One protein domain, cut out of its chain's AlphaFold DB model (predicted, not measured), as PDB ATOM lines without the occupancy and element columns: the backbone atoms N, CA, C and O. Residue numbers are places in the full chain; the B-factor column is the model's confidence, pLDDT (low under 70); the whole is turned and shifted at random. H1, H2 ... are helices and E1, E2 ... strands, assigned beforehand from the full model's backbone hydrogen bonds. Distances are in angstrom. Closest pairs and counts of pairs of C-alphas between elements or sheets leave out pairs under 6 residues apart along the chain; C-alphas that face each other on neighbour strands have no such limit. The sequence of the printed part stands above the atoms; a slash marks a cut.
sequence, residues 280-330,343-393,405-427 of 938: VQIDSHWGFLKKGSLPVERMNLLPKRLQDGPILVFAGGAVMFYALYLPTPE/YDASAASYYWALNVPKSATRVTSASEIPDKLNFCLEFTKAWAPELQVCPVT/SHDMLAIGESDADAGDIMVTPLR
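Overview. This is residues 280 to 330, 343 to 393 and 405 to 427 of the 938 residues of the protein "Fungal_trans domain-containing protein" of Friedmanniomyces simplex (UniProt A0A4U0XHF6). You are looking at one twisted sheet of five antiparallel strands, with the helix H3 laid across one face and long unnamed stretches, residues 381 to 393 and 405 to 411, on that same side. Two very short helices, H1 and H2, follow E1 near the end of the sheet where E1 and E3 end; H2 only grazes the sheet, its Leu 306 coming closest to Ala 323 of E3 with their C-alphas 7.2 A apart. The printed part has 125 residues, with E1, H1, H2, E2, E3, E4, H3 and E5 along the chain and the sheet in the order E2, E3, E4, E1, E5. The class is mixed, helices and strands, with 60 residues, under half, in named elements. The whole is compact, with a radius of gyration of the C-alphas of 15.0 A and spans of 45 by 31 by 27 A.

Along the chain. Find C-alpha 280 at (260.064, 165.322, 220.743); from there E1, residues 280 to 293, runs 31.9 A and bends by 98 degrees at residue 284. Next come H1, residues 296 to 299, 5.1 A, and H2, residues 304 to 308, 6.4 A. E2, residues 311 to 315, covers 13.3 A, and E3, residues 318 to 325, covers 23.4 A. E4, residues 349 to 357, begins at C-alpha 349 (273.238, 139.177, 225.814) and runs 26.8 A. H3, residues 372 to 380, is 12.4 A long. E5, residues 422 to 427, runs 15.3 A to C-alpha 427 at (260.874, 160.149, 222.609).

Arrangement. Start at E1, whose N 288 is 2.8 A from O 354 of E4, within hydrogen-bond range. On its other side is the edge strand E5, with N 289 and O 422 at 2.9 A. E3 pairs with E4 through N 321 and O 353, 2.8 A. E2, the other edge strand, forms a hairpin with E3, with N 313 and O 320 at 2.8 A. H3 is on the sheet at a height of 9.6 A, only just over E4 and E1, with 3 C-alphas on each; it runs across the strands, at 73 degrees to E1 on the local plane. Its closest C-alphas to E4 are Cys 376 and Leu 354, 7.5 A apart. H2 only grazes the sheet, with residues 305 to 308. H1 is only just not on it, with 4 pairs of C-alphas within 10 A. In H2 and H3 every O i to N i+4 pair is within hydrogen-bond range; H1 is too short for one.

Size, cuts and confidence. Look for the farthest C-alphas at Glu 330 and Arg 362, 48.7 A apart. Residues 331 to 342 and 394 to 404 are not printed, leaving gaps of 8.9 A and 10.4 A between C-alphas. The link from E4 to H3 is long. The mean pLDDT of the printed part is 74.3, and 34 residues are under 70, among them 385 to 393 and 414 to 420.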
ATOM      1  N   VAL A 280     261.079 164.918 219.743       75.06
ATOM      2  CA  VAL A 280     260.064 165.322 220.743       75.06
ATOM      3  C   VAL A 280     260.035 164.340 221.923       75.06
ATOM      4  O   VAL A 280     260.022 163.129 221.720       75.06
ATOM      5  N   GLN A 281     260.031 164.842 223.164       72.50
ATOM      6  CA  GLN A 281     259.918 164.020 224.380       72.50
ATOM      7  C   GLN A 281     258.458 163.637 224.673       72.50
ATOM      8  O   GLN A 281     257.554 164.442 224.484       72.50
ATOM      9  N   ILE A 282     258.252 162.418 225.173       69.75
ATOM     10  CA  ILE A 282     256.967 161.824 225.554       69.75
ATOM     11  C   ILE A 282     257.009 161.571 227.067       69.75
ATOM     12  O   ILE A 282     257.797 160.748 227.535       69.75
ATOM     13  N   ASP A 283     256.191 162.286 227.841       71.19
ATOM     14  CA  ASP A 283     256.298 162.322 229.311       71.19
ATOM     15  C   ASP A 283     255.333 161.382 230.061       71.19
ATOM     16  O   ASP A 283     255.274 161.381 231.287       71.19
ATOM     17  N   SER A 284     254.589 160.545 229.338       70.50
ATOM     18  CA  SER A 284     253.529 159.697 229.899       70.50
ATOM     19  C   SER A 284     254.023 158.461 230.668       70.50
ATOM     20  O   SER A 284     253.271 157.902 231.465       70.50
ATOM     21  N   HIS A 285     255.273 158.029 230.468       81.50
ATOM     22  CA  HIS A 285     255.795 156.779 231.034       81.50
ATOM     23  C   HIS A 285     257.209 156.934 231.610       81.50
ATOM     24  O   HIS A 285     258.029 157.704 231.107       81.50
ATOM     25  N   TRP A 286     257.502 156.153 232.648       81.19
ATOM     26  CA  TRP A 286     258.847 155.797 233.092       81.19
ATOM     27  C   TRP A 286     259.350 154.619 232.255       81.19
ATOM     28  O   TRP A 286     258.747 153.554 232.311       81.19
ATOM     29  N   GLY A 287     260.428 154.779 231.485       82.56
ATOM     30  CA  GLY A 287     261.049 153.670 230.755       82.56
ATOM     31  C   GLY A 287     262.210 153.067 231.537       82.56
ATOM     32  O   GLY A 287     263.260 153.698 231.632       82.56
ATOM     33  N   PHE A 288     262.036 151.868 232.081       84.62
ATOM     34  CA  PHE A 288     263.070 151.086 232.757       84.62
ATOM     35  C   PHE A 288     263.799 150.188 231.764       84.62
ATOM     36  O   PHE A 288     263.176 149.623 230.863       84.62
ATOM     37  N   LEU A 289     265.108 150.044 231.948       81.69
ATOM     38  CA  LEU A 289     265.987 149.318 231.046       81.69
ATOM     39  C   LEU A 289     267.002 148.463 231.789       81.69
ATOM     40  O   LEU A 289     267.718 148.987 232.645       81.69
ATOM     41  N   LYS A 290     267.175 147.212 231.360       83.19
ATOM     42  CA  LYS A 290     268.321 146.395 231.764       83.19
ATOM     43  C   LYS A 290     268.875 145.604 230.586       83.19
ATOM     44  O   LYS A 290     268.130 145.105 229.745       83.19
ATOM     45  N   LYS A 291     270.201 145.487 230.544       83.00
ATOM     46  CA  LYS A 291     270.945 144.621 229.627       83.00
ATOM     47  C   LYS A 291     271.988 143.859 230.438       83.00
ATOM     48  O   LYS A 291     272.596 144.453 231.326       83.00
ATOM     49  N   GLY A 292     272.216 142.592 230.117       81.44
ATOM     50  CA  GLY A 292     273.249 141.780 230.764       81.44
ATOM     51  C   GLY A 292     273.760 140.659 229.864       81.44
ATOM     52  O   GLY A 292     273.224 140.430 228.777       81.44
ATOM     53  N   SER A 293     274.814 139.973 230.302       84.31
ATOM     54  CA  SER A 293     275.374 138.809 229.607       84.31
ATOM     55  C   SER A 293     274.464 137.584 229.746       84.31
ATOM     56  O   SER A 293     273.783 137.407 230.766       84.31
ATOM     57  N   LEU A 294     274.449 136.735 228.714       85.00
ATOM     58  CA  LEU A 294     273.602 135.540 228.647       85.00
ATOM     59  C   LEU A 294     274.427 134.252 228.425       85.00
ATOM     60  O   LEU A 294     274.351 133.648 227.353       85.00
ATOM     61  N   PRO A 295     275.204 133.801 229.427       83.38
ATOM     62  CA  PRO A 295     275.850 132.493 229.377       83.38
ATOM     63  C   PRO A 295     274.813 131.354 229.354       83.38
ATOM     64  O   PRO A 295     273.644 131.546 229.710       83.38
ATOM     65  N   VAL A 296     275.240 130.159 228.937       79.31
ATOM     66  CA  VAL A 296     274.367 128.990 228.698       79.31
ATOM     67  C   VAL A 296     273.553 128.607 229.936       79.31
ATOM     68  O   VAL A 296     272.376 128.257 229.836       79.31
ATOM     69  N   GLU A 297     274.125 128.751 231.129       78.25
ATOM     70  CA  GLU A 297     273.453 128.452 232.392       78.25
ATOM     71  C   GLU A 297     272.226 129.346 232.616       78.25
ATOM     72  O   GLU A 297     271.223 128.877 233.149       78.25
ATOM     73  N   ARG A 298     272.261 130.610 232.163       78.81
ATOM     74  CA  ARG A 298     271.114 131.533 232.257       78.81
ATOM     75  C   ARG A 298     270.044 131.260 231.230       78.81
ATOM     76  O   ARG A 298     268.870 131.439 231.535       78.81
ATOM     77  N   MET A 299     270.433 130.830 230.037       80.50
ATOM     78  CA  MET A 299     269.482 130.474 228.988       80.50
ATOM     79  C   MET A 299     268.499 129.403 229.476       80.50
ATOM     80  O   MET A 299     267.296 129.503 229.243       80.50
ATOM     81  N   ASN A 300     269.000 128.445 230.260       76.56
ATOM     82  CA  ASN A 300     268.203 127.372 230.857       76.56
ATOM     83  C   ASN A 300     267.245 127.839 231.969       76.56
ATOM     84  O   ASN A 300     266.315 127.108 232.307       76.56
ATOM     85  N   LEU A 301     267.455 129.031 232.536       75.25
ATOM     86  CA  LEU A 301     266.571 129.630 233.543       75.25
ATOM     87  C   LEU A 301     265.425 130.441 232.918       75.25
ATOM     88  O   LEU A 301     264.480 130.787 233.623       75.25
ATOM     89  N   LEU A 302     265.498 130.758 231.619       79.00
ATOM     90  CA  LEU A 302     264.487 131.555 230.923       79.00
ATOM     91  C   LEU A 302     263.286 130.700 230.472       79.00
ATOM     92  O   LEU A 302     263.465 129.538 230.095       79.00
ATOM     93  N   PRO A 303     262.064 131.269 230.420       75.00
ATOM     94  CA  PRO A 303     260.891 130.574 229.897       75.00
ATOM     95  C   PRO A 303     261.090 130.106 228.453       75.00
ATOM     96  O   PRO A 303     261.611 130.849 227.620       75.00
ATOM     97  N   LYS A 304     260.561 128.923 228.113       73.06
ATOM     98  CA  LYS A 304     260.671 128.364 226.754       73.06
ATOM     99  C   LYS A 304     260.145 129.317 225.671       73.06
ATOM    100  O   LYS A 304     260.799 129.511 224.656       73.06
ATOM    101  N   ARG A 305     259.036 130.015 225.951       71.50
ATOM    102  CA  ARG A 305     258.476 131.052 225.065       71.50
ATOM    103  C   ARG A 305     259.478 132.153 224.704       71.50
ATOM    104  O   ARG A 305     259.438 132.630 223.581       71.50
ATOM    105  N   LEU A 306     260.359 132.540 225.631       78.62
ATOM    106  CA  LEU A 306     261.370 133.570 225.388       78.62
ATOM    107  C   LEU A 306     262.576 133.036 224.600       78.62
ATOM    108  O   LEU A 306     263.208 133.778 223.854       78.62
ATOM    109  N   GLN A 307     262.898 131.750 224.762       80.38
ATOM    110  CA  GLN A 307     263.933 131.085 223.964       80.38
ATOM    111  C   GLN A 307     263.511 130.949 222.494       80.38
ATOM    112  O   GLN A 307     264.362 130.981 221.610       80.38
ATOM    113  N   ASP A 308     262.207 130.811 222.242       73.62
ATOM    114  CA  ASP A 308     261.647 130.655 220.897       73.62
ATOM    115  C   ASP A 308     261.345 132.012 220.214       73.62
ATOM    116  O   ASP A 308     261.154 132.061 218.997       73.62
ATOM    117  N   GLY A 309     261.328 133.129 220.958       71.19
ATOM    118  CA  GLY A 309     261.136 134.476 220.408       71.19
ATOM    119  C   GLY A 309     260.958 135.583 221.463       71.19
ATOM    120  O   GLY A 309     260.812 135.299 222.649       71.19
ATOM    121  N   PRO A 310     260.970 136.871 221.067       77.50
ATOM    122  CA  PRO A 310     260.831 137.986 222.003       77.50
ATOM    123  C   PRO A 310     259.430 138.052 222.625       77.50
ATOM    124  O   PRO A 310     258.427 137.745 221.980       77.50
ATOM    125  N   ILE A 311     259.356 138.536 223.864       76.94
ATOM    126  CA  ILE A 311     258.101 138.720 224.602       76.94
ATOM    127  C   ILE A 311     257.735 140.206 224.627       76.94
ATOM    128  O   ILE A 311     258.582 141.050 224.921       76.94
ATOM    129  N   LEU A 312     256.464 140.523 224.354       76.88
ATOM    130  CA  LEU A 312     255.891 141.866 224.464       76.88
ATOM    131  C   LEU A 312     254.542 141.796 225.197       76.88
ATOM    132  O   LEU A 312     253.643 141.086 224.755       76.88
ATOM    133  N   VAL A 313     254.404 142.530 226.301       74.50
ATOM    134  CA  VAL A 313     253.217 142.513 227.176       74.50
ATOM    135  C   VAL A 313     252.711 143.934 227.400       74.50
ATOM    136  O   VAL A 313     253.512 144.843 227.613       74.50
ATOM    137  N   PHE A 314     251.390 144.119 227.377       72.69
ATOM    138  CA  PHE A 314     250.724 145.394 227.651       72.69
ATOM    139  C   PHE A 314     249.748 145.229 228.816       72.69
ATOM    140  O   PHE A 314     248.875 144.366 228.749       72.69
ATOM    141  N   ALA A 315     249.855 146.053 229.857       72.94
ATOM    142  CA  ALA A 315     248.969 145.957 231.017       72.94
ATOM    143  C   ALA A 315     248.825 147.301 231.733       72.94
ATOM    144  O   ALA A 315     249.807 147.867 232.204       72.94
ATOM    145  N   GLY A 316     247.598 147.829 231.818       68.44
ATOM    146  CA  GLY A 316     247.320 149.059 232.573       68.44
ATOM    147  C   GLY A 316     248.142 150.264 232.108       68.44
ATOM    148  O   GLY A 316     248.612 151.032 232.938       68.44
ATOM    149  N   GLY A 317     248.374 150.382 230.793       67.50
ATOM    150  CA  GLY A 317     249.258 151.379 230.180       67.50
ATOM    151  C   GLY A 317     250.747 151.015 230.222       67.50
ATOM    152  O   GLY A 317     251.544 151.643 229.538       67.50
ATOM    153  N   ALA A 318     251.152 149.990 230.969       78.00
ATOM    154  CA  ALA A 318     252.529 149.526 230.962       78.00
ATOM    155  C   ALA A 318     252.849 148.679 229.733       78.00
ATOM    156  O   ALA A 318     251.983 147.980 229.206       78.00
ATOM    157  N   VAL A 319     254.106 148.733 229.294       79.56
ATOM    158  CA  VAL A 319     254.631 147.946 228.175       79.56
ATOM    159  C   VAL A 319     255.903 147.251 228.617       79.56
ATOM    160  O   VAL A 319     256.887 147.922 228.908       79.56
ATOM    161  N   MET A 320     255.922 145.924 228.619       82.62
ATOM    162  CA  MET A 320     257.129 145.148 228.884       82.62
ATOM    163  C   MET A 320     257.616 144.475 227.613       82.62
ATOM    164  O   MET A 320     256.830 143.849 226.912       82.62
ATOM    165  N   PHE A 321     258.907 144.580 227.330       82.69
ATOM    166  CA  PHE A 321     259.565 143.909 226.218       82.69
ATOM    167  C   PHE A 321     260.801 143.168 226.718       82.69
ATOM    168  O   PHE A 321     261.607 143.757 227.436       82.69
ATOM    169  N   TYR A 322     260.979 141.915 226.305       85.25
ATOM    170  CA  TYR A 322     262.150 141.104 226.634       85.25
ATOM    171  C   TYR A 322     262.654 140.399 225.374       85.25
ATOM    172  O   TYR A 322     261.872 139.764 224.663       85.25
ATOM    173  N   ALA A 323     263.955 140.495 225.096       83.00
ATOM    174  CA  ALA A 323     264.589 139.827 223.963       83.00
ATOM    175  C   ALA A 323     265.990 139.294 224.295       83.00
ATOM    176  O   ALA A 323     266.666 139.779 225.207       83.00
ATOM    177  N   LEU A 324     266.424 138.309 223.505       85.06
ATOM    178  CA  LEU A 324     267.745 137.689 223.570       85.06
ATOM    179  C   LEU A 324     268.517 138.001 222.283       85.06
ATOM    180  O   LEU A 324     267.953 137.967 221.190       85.06
ATOM    181  N   TYR A 325     269.805 138.303 222.415       82.38
ATOM    182  CA  TYR A 325     270.754 138.376 221.312       82.38
ATOM    183  C   TYR A 325     271.651 137.140 221.370       82.38
ATOM    184  O   TYR A 325     272.436 136.993 222.308       82.38
ATOM    185  N   LEU A 326     271.499 136.266 220.375       82.69
ATOM    186  CA  LEU A 326     272.174 134.974 220.271       82.69
ATOM    187  C   LEU A 326     273.031 134.968 218.995       82.69
ATOM    188  O   LEU A 326     272.529 134.616 217.927       82.69
ATOM    189  N   PRO A 327     274.279 135.453 219.060       77.00
ATOM    190  CA  PRO A 327     275.178 135.431 217.917       77.00
ATOM    191  C   PRO A 327     275.579 133.993 217.577       77.00
ATOM    192  O   PRO A 327     275.793 133.169 218.466       77.00
ATOM    193  N   THR A 328     275.679 133.699 216.282       75.44
ATOM    194  CA  THR A 328     276.138 132.398 215.790       75.44
ATOM    195  C   THR A 328     277.580 132.151 216.255       75.44
ATOM    196  O   THR A 328     278.384 133.082 216.158       75.44
ATOM    197  N   PRO A 329     277.933 130.947 216.741       65.94
ATOM    198  CA  PRO A 329     279.312 130.649 217.107       65.94
ATOM    199  C   PRO A 329     280.232 130.694 215.884       65.94
ATOM    200  O   PRO A 329     279.803 130.408 214.761       65.94
ATOM    201  N   GLU A 330     281.514 131.014 216.092       62.03
ATOM    202  CA  GLU A 330     282.521 130.692 215.079       62.03
ATOM    203  C   GLU A 330     282.515 129.172 214.851       62.03
ATOM    204  O   GLU A 330     282.401 128.417 215.823       62.03
ATOM    205  N   TYR A 343     274.962 128.806 220.193       80.62
ATOM    206  CA  TYR A 343     275.260 130.248 220.153       80.62
ATOM    207  C   TYR A 343     276.574 130.603 220.881       80.62
ATOM    208  O   TYR A 343     276.968 129.927 221.833       80.62
ATOM    209  N   ASP A 344     277.240 131.696 220.482       80.88
ATOM    210  CA  ASP A 344     278.430 132.213 221.180       80.88
ATOM    211  C   ASP A 344     278.039 132.885 222.505       80.88
ATOM    212  O   ASP A 344     277.616 134.044 222.559       80.88
ATOM    213  N   ALA A 345     278.211 132.145 223.599       80.31
ATOM    214  CA  ALA A 345     277.897 132.595 224.950       80.31
ATOM    215  C   ALA A 345     278.737 133.794 225.428       80.31
ATOM    216  O   ALA A 345     278.294 134.513 226.326       80.31
ATOM    217  N   SER A 346     279.917 134.036 224.843       76.56
ATOM    218  CA  SER A 346     280.782 135.165 225.216       76.56
ATOM    219  C   SER A 346     280.281 136.502 224.657       76.56
ATOM    220  O   SER A 346     280.486 137.548 225.276       76.56
ATOM    221  N   ALA A 347     279.562 136.459 223.530       75.31
ATOM    222  CA  ALA A 347     278.958 137.617 222.875       75.31
ATOM    223  C   ALA A 347     277.433 137.715 223.087       75.31
ATOM    224  O   ALA A 347     276.814 138.735 222.756       75.31
ATOM    225  N   ALA A 348     276.806 136.680 223.652       82.38
ATOM    226  CA  ALA A 348     275.375 136.652 223.912       82.38
ATOM    227  C   ALA A 348     274.953 137.615 225.027       82.38
ATOM    228  O   ALA A 348     275.588 137.745 226.078       82.38
ATOM    229  N   SER A 349     273.812 138.271 224.819       85.25
ATOM    230  CA  SER A 349     273.238 139.177 225.814       85.25
ATOM    231  C   SER A 349     271.722 139.088 225.858       85.25
ATOM    232  O   SER A 349     271.071 138.770 224.867       85.25
ATOM    233  N   TYR A 350     271.155 139.392 227.019       85.44
ATOM    234  CA  TYR A 350     269.724 139.606 227.169       85.44
ATOM    235  C   TYR A 350     269.446 141.084 227.387       85.44
ATOM    236  O   TYR A 350     270.301 141.848 227.847       85.44
ATOM    237  N   TYR A 351     268.220 141.478 227.081       84.62
ATOM    238  CA  TYR A 351     267.770 142.832 227.294       84.62
ATOM    239  C   TYR A 351     266.273 142.856 227.592       84.62
ATOM    240  O   TYR A 351     265.488 142.171 226.929       84.62
ATOM    241  N   TRP A 352     265.878 143.703 228.539       85.56
ATOM    242  CA  TRP A 352     264.478 143.992 228.792       85.56
ATOM    243  C   TRP A 352     264.215 145.479 229.018       85.56
ATOM    244  O   TRP A 352     265.048 146.221 229.547       85.56
ATOM    245  N   ALA A 353     263.025 145.902 228.598       82.94
ATOM    246  CA  ALA A 353     262.454 147.208 228.875       82.94
ATOM    247  C   ALA A 353     261.097 147.057 229.546       82.94
ATOM    248  O   ALA A 353     260.288 146.230 229.130       82.94
ATOM    249  N   LEU A 354     260.822 147.920 230.513       85.12
ATOM    250  CA  LEU A 354     259.504 148.066 231.109       85.12
ATOM    251  C   LEU A 354     259.132 149.545 231.094       85.12
ATOM    252  O   LEU A 354     259.752 150.354 231.769       85.12
ATOM    253  N   ASN A 355     258.123 149.915 230.321       84.00
ATOM    254  CA  ASN A 355     257.534 151.242 230.358       84.00
ATOM    255  C   ASN A 355     256.372 151.206 231.343       84.00
ATOM    256  O   ASN A 355     255.419 150.475 231.114       84.00
ATOM    257  N   VAL A 356     256.438 151.980 232.417       83.31
ATOM    258  CA  VAL A 356     255.385 152.079 233.434       83.31
ATOM    259  C   VAL A 356     254.733 153.451 233.315       83.31
ATOM    260  O   VAL A 356     255.463 154.444 233.334       83.31
ATOM    261  N   PRO A 357     253.401 153.569 233.196       81.31
ATOM    262  CA  PRO A 357     252.750 154.870 233.196       81.31
ATOM    263  C   PRO A 357     253.125 155.607 234.463       81.31
ATOM    264  O   PRO A 357     253.024 155.052 235.558       81.31
ATOM    265  N   LYS A 358     253.535 156.868 234.342       80.50
ATOM    266  CA  LYS A 358     253.860 157.653 235.537       80.50
ATOM    267  C   LYS A 358     252.649 157.789 236.466       80.50
ATOM    268  O   LYS A 358     252.823 157.869 237.671       80.50
ATOM    269  N   SER A 359     251.435 157.731 235.912       73.06
ATOM    270  CA  SER A 359     250.171 157.695 236.656       73.06
ATOM    271  C   SER A 359     249.975 156.435 237.506       73.06
ATOM    272  O   SER A 359     249.227 156.474 238.477       73.06
ATOM    273  N   ALA A 360     250.644 155.328 237.176       71.50
ATOM    274  CA  ALA A 360     250.567 154.079 237.928       71.50
ATOM    275  C   ALA A 360     251.562 154.033 239.104       71.50
ATOM    276  O   ALA A 360     251.653 153.028 239.809       71.50
ATOM    277  N   THR A 361     252.320 155.110 239.329       71.88
ATOM    278  CA  THR A 361     253.334 155.199 240.381       71.88
ATOM    279  C   THR A 361     253.113 156.471 241.199       71.88
ATOM    280  O   THR A 361     252.602 157.474 240.711       71.88
ATOM    281  N   ARG A 362     253.489 156.453 242.481       69.69
ATOM    282  CA  ARG A 362     253.475 157.665 243.325       69.69
ATOM    283  C   ARG A 362     254.747 158.501 243.166       69.69
ATOM    284  O   ARG A 362     254.954 159.446 243.919       69.69
ATOM    285  N   VAL A 363     255.613 158.105 242.238       67.12
ATOM    286  CA  VAL A 363     256.975 158.607 242.123       67.12
ATOM    287  C   VAL A 363     257.028 159.675 241.043       67.12
ATOM    288  O   VAL A 363     256.631 159.432 239.902       67.12
ATOM    289  N   THR A 364     257.525 160.856 241.403       65.06
ATOM    290  CA  THR A 364     257.497 162.035 240.527       65.06
ATOM    291  C   THR A 364     258.839 162.314 239.853       65.06
ATOM    292  O   THR A 364     258.870 162.940 238.792       65.06
ATOM    293  N   SER A 365     259.938 161.767 240.387       67.94
ATOM    294  CA  SER A 365     261.272 161.818 239.780       67.94
ATOM    295  C   SER A 365     261.975 160.453 239.782       67.94
ATOM    296  O   SER A 365     261.816 159.652 240.696       67.94
ATOM    297  N   ALA A 366     262.806 160.171 238.773       65.44
ATOM    298  CA  ALA A 366     263.524 158.892 238.680       65.44
ATOM    299  C   ALA A 366     264.485 158.629 239.865       65.44
ATOM    300  O   ALA A 366     264.826 157.479 240.131       65.44
ATOM    301  N   SER A 367     264.911 159.681 240.573       67.25
ATOM    302  CA  SER A 367     265.757 159.633 241.775       67.25
ATOM    303  C   SER A 367     265.025 159.207 243.051       67.25
ATOM    304  O   SER A 367     265.676 158.844 244.023       67.25
ATOM    305  N   GLU A 368     263.691 159.247 243.064       70.19
ATOM    306  CA  GLU A 368     262.854 158.840 244.203       70.19
ATOM    307  C   GLU A 368     262.560 157.327 244.222       70.19
ATOM    308  O   GLU A 368     261.902 156.850 245.142       70.19
ATOM    309  N   ILE A 369     263.026 156.566 243.221       73.50
ATOM    310  CA  ILE A 369     262.836 155.111 243.130       73.50
ATOM    311  C   ILE A 369     263.980 154.427 243.902       73.50
ATOM    312  O   ILE A 369     265.098 154.404 243.381       73.50
ATOM    313  N   PRO A 370     263.748 153.881 245.116       60.03
ATOM    314  CA  PRO A 370     264.833 153.448 246.004       60.03
ATOM    315  C   PRO A 370     265.537 152.189 245.491       60.03
ATOM    316  O   PRO A 370     266.761 152.143 245.434       60.03
ATOM    317  N   ASP A 371     264.745 151.194 245.075       80.75
ATOM    318  CA  ASP A 371     265.192 149.958 244.436       80.75
ATOM    319  C   ASP A 371     264.382 149.757 243.153       80.75
ATOM    320  O   ASP A 371     263.187 149.446 243.172       80.75
ATOM    321  N   LYS A 372     265.037 149.998 242.018       85.44
ATOM    322  CA  LYS A 372     264.405 149.968 240.698       85.44
ATOM    323  C   LYS A 372     264.061 148.550 240.255       85.44
ATOM    324  O   LYS A 372     263.099 148.390 239.507       85.44
ATOM    325  N   LEU A 373     264.829 147.544 240.684       82.50
ATOM    326  CA  LEU A 373     264.574 146.155 240.311       82.50
ATOM    327  C   LEU A 373     263.353 145.660 241.067       82.50
ATOM    328  O   LEU A 373     262.388 145.227 240.440       82.50
ATOM    329  N   ASN A 374     263.342 145.843 242.386       81.31
ATOM    330  CA  ASN A 374     262.207 145.458 243.210       81.31
ATOM    331  C   ASN A 374     260.931 146.235 242.837       81.31
ATOM    332  O   ASN A 374     259.843 145.668 242.820       81.31
ATOM    333  N   PHE A 375     261.053 147.507 242.428       84.94
ATOM    334  CA  PHE A 375     259.931 148.263 241.861       84.94
ATOM    335  C   PHE A 375     259.354 147.602 240.598       84.94
ATOM    336  O   PHE A 375     258.138 147.474 240.478       84.94
ATOM    337  N   CYS A 376     260.208 147.172 239.660       85.25
ATOM    338  CA  CYS A 376     259.758 146.501 238.436       85.25
ATOM    339  C   CYS A 376     259.107 145.143 238.740       85.25
ATOM    340  O   CYS A 376     258.060 144.847 238.170       85.25
ATOM    341  N   LEU A 377     259.699 144.361 239.650       81.94
ATOM    342  CA  LEU A 377     259.203 143.047 240.074       81.94
ATOM    343  C   LEU A 377     257.831 143.145 240.757       81.94
ATOM    344  O   LEU A 377     256.897 142.430 240.401       81.94
ATOM    345  N   GLU A 378     257.663 144.064 241.709       80.12
ATOM    346  CA  GLU A 378     256.374 144.250 242.386       80.12
ATOM    347  C   GLU A 378     255.317 144.851 241.451       80.12
ATOM    348  O   GLU A 378     254.145 144.482 241.534       80.12
ATOM    349  N   PHE A 379     255.709 145.724 240.516       82.38
ATOM    350  CA  PHE A 379     254.771 146.280 239.542       82.38
ATOM    351  C   PHE A 379     254.234 145.212 238.580       82.38
ATOM    352  O   PHE A 379     253.046 145.239 238.266       82.38
ATOM    353  N   THR A 380     255.064 144.265 238.125       82.19
ATOM    354  CA  THR A 380     254.655 143.216 237.169       82.19
ATOM    355  C   THR A 380     253.893 142.064 237.823       82.19
ATOM    356  O   THR A 380     253.108 141.393 237.156       82.19
ATOM    357  N   LYS A 381     254.021 141.888 239.142       77.50
ATOM    358  CA  LYS A 381     253.396 140.809 239.929       77.50
ATOM    359  C   LYS A 381     251.885 140.703 239.793       77.50
ATOM    360  O   LYS A 381     251.334 139.607 239.824       77.50
ATOM    361  N   ALA A 382     251.209 141.838 239.636       67.69
ATOM    362  CA  ALA A 382     249.753 141.889 239.574       67.69
ATOM    363  C   ALA A 382     249.172 141.485 238.206       67.69
ATOM    364  O   ALA A 382     247.991 141.157 238.133       67.69
ATOM    365  N   TRP A 383     249.965 141.536 237.130       71.69
ATOM    366  CA  TRP A 383     249.452 141.392 235.759       71.69
ATOM    367  C   TRP A 383     250.320 140.550 234.818       71.69
ATOM    368  O   TRP A 383     249.882 140.262 233.709       71.69
ATOM    369  N   ALA A 384     251.511 140.130 235.242       70.88
ATOM    370  CA  ALA A 384     252.337 139.141 234.550       70.88
ATOM    371  C   ALA A 384     252.940 138.093 235.517       70.88
ATOM    372  O   ALA A 384     254.152 137.852 235.482       70.88
ATOM    373  N   PRO A 385     252.140 137.466 236.404       66.94
ATOM    374  CA  PRO A 385     252.634 136.509 237.402       66.94
ATOM    375  C   PRO A 385     253.314 135.272 236.786       66.94
ATOM    376  O   PRO A 385     254.238 134.709 237.372       66.94
ATOM    377  N   GLU A 386     252.918 134.863 235.580       59.97
ATOM    378  CA  GLU A 386     253.521 133.756 234.828       59.97
ATOM    379  C   GLU A 386     254.963 134.028 234.369       59.97
ATOM    380  O   GLU A 386     255.675 133.097 233.995       59.97
ATOM    381  N   LEU A 387     255.405 135.288 234.411       64.69
ATOM    382  CA  LEU A 387     256.775 135.695 234.092       64.69
ATOM    383  C   LEU A 387     257.683 135.751 235.335       64.69
ATOM    384  O   LEU A 387     258.889 135.961 235.200       64.69
ATOM    385  N   GLN A 388     257.118 135.514 236.525       60.91
ATOM    386  CA  GLN A 388     257.817 135.552 237.816       60.91
ATOM    387  C   GLN A 388     258.187 134.167 238.360       60.91
ATOM    388  O   GLN A 388     259.000 134.044 239.275       60.91
ATOM    389  N   VAL A 389     257.583 133.106 237.814       55.78
ATOM    390  CA  VAL A 389     257.774 131.732 238.286       55.78
ATOM    391  C   VAL A 389     258.195 130.853 237.115       55.78
ATOM    392  O   VAL A 389     257.356 130.321 236.393       55.78
ATOM    393  N   CYS A 390     259.501 130.646 236.948       50.41
ATOM    394  CA  CYS A 390     260.013 129.521 236.166       50.41
ATOM    395  C   CYS A 390     260.154 128.287 237.077       50.41
ATOM    396  O   CYS A 390     261.051 128.266 237.924       50.41
ATOM    397  N   PRO A 391     259.323 127.234 236.936       45.16
ATOM    398  CA  PRO A 391     259.596 125.964 237.588       45.16
ATOM    399  C   PRO A 391     260.698 125.247 236.805       45.16
ATOM    400  O   PRO A 391     260.442 124.582 235.801       45.16
ATOM    401  N   VAL A 392     261.947 125.377 237.253       42.41
ATOM    402  CA  VAL A 392     263.049 124.572 236.713       42.41
ATOM    403  C   VAL A 392     262.954 123.177 237.327       42.41
ATOM    404  O   VAL A 392     263.221 122.986 238.512       42.41
ATOM    405  N   THR A 393     262.568 122.180 236.530       38.53
ATOM    406  CA  THR A 393     262.657 120.775 236.955       38.53
ATOM    407  C   THR A 393     264.055 120.255 236.624       38.53
ATOM    408  O   THR A 393     264.286 119.755 235.526       38.53
ATOM    409  N   SER A 405     262.201 129.196 242.358       48.44
ATOM    410  CA  SER A 405     261.516 130.084 241.420       48.44
ATOM    411  C   SER A 405     262.393 131.309 241.166       48.44
ATOM    412  O   SER A 405     262.714 132.027 242.111       48.44
ATOM    413  N   HIS A 406     262.790 131.530 239.914       59.19
ATOM    414  CA  HIS A 406     263.523 132.728 239.505       59.19
ATOM    415  C   HIS A 406     262.605 133.628 238.674       59.19
ATOM    416  O   HIS A 406     261.911 133.133 237.783       59.19
ATOM    417  N   ASP A 407     262.619 134.931 238.971       71.31
ATOM    418  CA  ASP A 407     261.904 135.946 238.199       71.31
ATOM    419  C   ASP A 407     262.740 136.351 236.982       71.31
ATOM    420  O   ASP A 407     263.933 136.651 237.094       71.31
ATOM    421  N   MET A 408     262.108 136.366 235.812       79.69
ATOM    422  CA  MET A 408     262.762 136.674 234.546       79.69
ATOM    423  C   MET A 408     263.428 138.063 234.546       79.69
ATOM    424  O   MET A 408     264.474 138.234 233.921       79.69
ATOM    425  N   LEU A 409     262.886 139.050 235.271       81.94
ATOM    426  CA  LEU A 409     263.474 140.395 235.360       81.94
ATOM    427  C   LEU A 409     264.681 140.470 236.310       81.94
ATOM    428  O   LEU A 409     265.542 141.340 236.137       81.94
ATOM    429  N   ALA A 410     264.766 139.546 237.274       80.44
ATOM    430  CA  ALA A 410     265.850 139.450 238.256       80.44
ATOM    431  C   ALA A 410     267.076 138.674 237.739       80.44
ATOM    432  O   ALA A 410     268.117 138.621 238.396       80.44
ATOM    433  N   ILE A 411     267.003 138.097 236.538       77.56
ATOM    434  CA  ILE A 411     268.128 137.369 235.944       77.56
ATOM    435  C   ILE A 411     269.360 138.278 235.840       77.56
ATOM    436  O   ILE A 411     269.290 139.408 235.349       77.56
ATOM    437  N   GLY A 412     270.500 137.774 236.325       72.12
ATOM    438  CA  GLY A 412     271.773 138.501 236.368       72.12
ATOM    439  C   GLY A 412     271.890 139.553 237.480       72.12
ATOM    440  O   GLY A 412     272.793 140.375 237.424       72.12
ATOM    441  N   GLU A 413     270.992 139.579 238.473       73.88
ATOM    442  CA  GLU A 413     271.102 140.475 239.641       73.88
ATOM    443  C   GLU A 413     272.349 140.207 240.499       73.88
ATOM    444  O   GLU A 413     272.959 141.147 240.993       73.88
ATOM    445  N   SER A 414     272.761 138.947 240.645       68.50
ATOM    446  CA  SER A 414     273.885 138.549 241.503       68.50
ATOM    447  C   SER A 414     275.275 138.760 240.884       68.50
ATOM    448  O   SER A 414     276.264 138.301 241.455       68.50
ATOM    449  N   ASP A 415     275.370 139.381 239.704       69.75
ATOM    450  CA  ASP A 415     276.655 139.597 239.036       69.75
ATOM    451  C   ASP A 415     277.445 140.721 239.687       69.75
ATOM    452  O   ASP A 415     276.905 141.783 239.987       69.75
ATOM    453  N   ALA A 416     278.757 140.519 239.820       57.81
ATOM    454  CA  ALA A 416     279.672 141.554 240.300       57.81
ATOM    455  C   ALA A 416     279.625 142.832 239.433       57.81
ATOM    456  O   ALA A 416     279.837 143.923 239.956       57.81
ATOM    457  N   ASP A 417     279.278 142.687 238.147       55.59
ATOM    458  CA  ASP A 417     279.148 143.766 237.159       55.59
ATOM    459  C   ASP A 417     277.683 144.020 236.740       55.59
ATOM    460  O   ASP A 417     277.428 144.531 235.645       55.59
ATOM    461  N   ALA A 418     276.697 143.630 237.563       59.91
ATOM    462  CA  ALA A 418     275.279 143.853 237.274       59.91
ATOM    463  C   ALA A 418     275.002 145.358 237.109       59.91
ATOM    464  O   ALA A 418     274.880 146.098 238.082       59.91
ATOM    465  N   GLY A 419     274.921 145.823 235.861       59.88
ATOM    466  CA  GLY A 419     274.647 147.223 235.563       59.88
ATOM    467  C   GLY A 419     273.321 147.690 236.174       59.88
ATOM    468  O   GLY A 419     272.326 146.958 236.165       59.88
ATOM    469  N   ASP A 420     273.304 148.929 236.670       69.38
ATOM    470  CA  ASP A 420     272.109 149.570 237.222       69.38
ATOM    471  C   ASP A 420     270.964 149.627 236.198       69.38
ATOM    472  O   ASP A 420     271.169 149.910 235.012       69.38
ATOM    473  N   ILE A 421     269.724 149.456 236.671       77.50
ATOM    474  CA  ILE A 421     268.536 149.688 235.839       77.50
ATOM    475  C   ILE A 421     268.478 151.174 235.467       77.50
ATOM    476  O   ILE A 421     268.379 152.064 236.328       77.50
ATOM    477  N   MET A 422     268.523 151.446 234.163       77.44
ATOM    478  CA  MET A 422     268.427 152.805 233.638       77.44
ATOM    479  C   MET A 422     266.963 153.229 233.536       77.44
ATOM    480  O   MET A 422     266.122 152.459 233.080       77.44
ATOM    481  N   VAL A 423     266.667 154.474 233.919       77.88
ATOM    482  CA  VAL A 423     265.337 155.084 233.773       77.88
ATOM    483  C   VAL A 423     265.439 156.212 232.751       77.88
ATOM    484  O   VAL A 423     266.176 157.175 232.963       77.88
ATOM    485  N   THR A 424     264.729 156.095 231.630       68.75
ATOM    486  CA  THR A 424     264.805 157.041 230.507       68.75
ATOM    487  C   THR A 424     263.403 157.522 230.097       68.75
ATOM    488  O   THR A 424     262.462 156.726 230.117       68.75
ATOM    489  N   PRO A 425     263.218 158.808 229.736       68.06
ATOM    490  CA  PRO A 425     261.963 159.289 229.164       68.06
ATOM    491  C   PRO A 425     261.843 158.877 227.689       68.06
ATOM    492  O   PRO A 425     262.820 158.929 226.937       68.06
ATOM    493  N   LEU A 426     260.632 158.521 227.261       68.69
ATOM    494  CA  LEU A 426     260.342 158.113 225.883       68.69
ATOM    495  C   LEU A 426     260.425 159.315 224.921       68.69
ATOM    496  O   LEU A 426     260.214 160.459 225.327       68.69
ATOM    497  N   ARG A 427     260.750 159.088 223.637       73.12
ATOM    498  CA  ARG A 427     260.874 160.149 222.609       73.12
ATOM    499  C   ARG A 427     260.373 159.704 221.225       73.12
ATOM    500  O   ARG A 427     260.378 158.512 220.930       73.12
TER     501      ARG A 427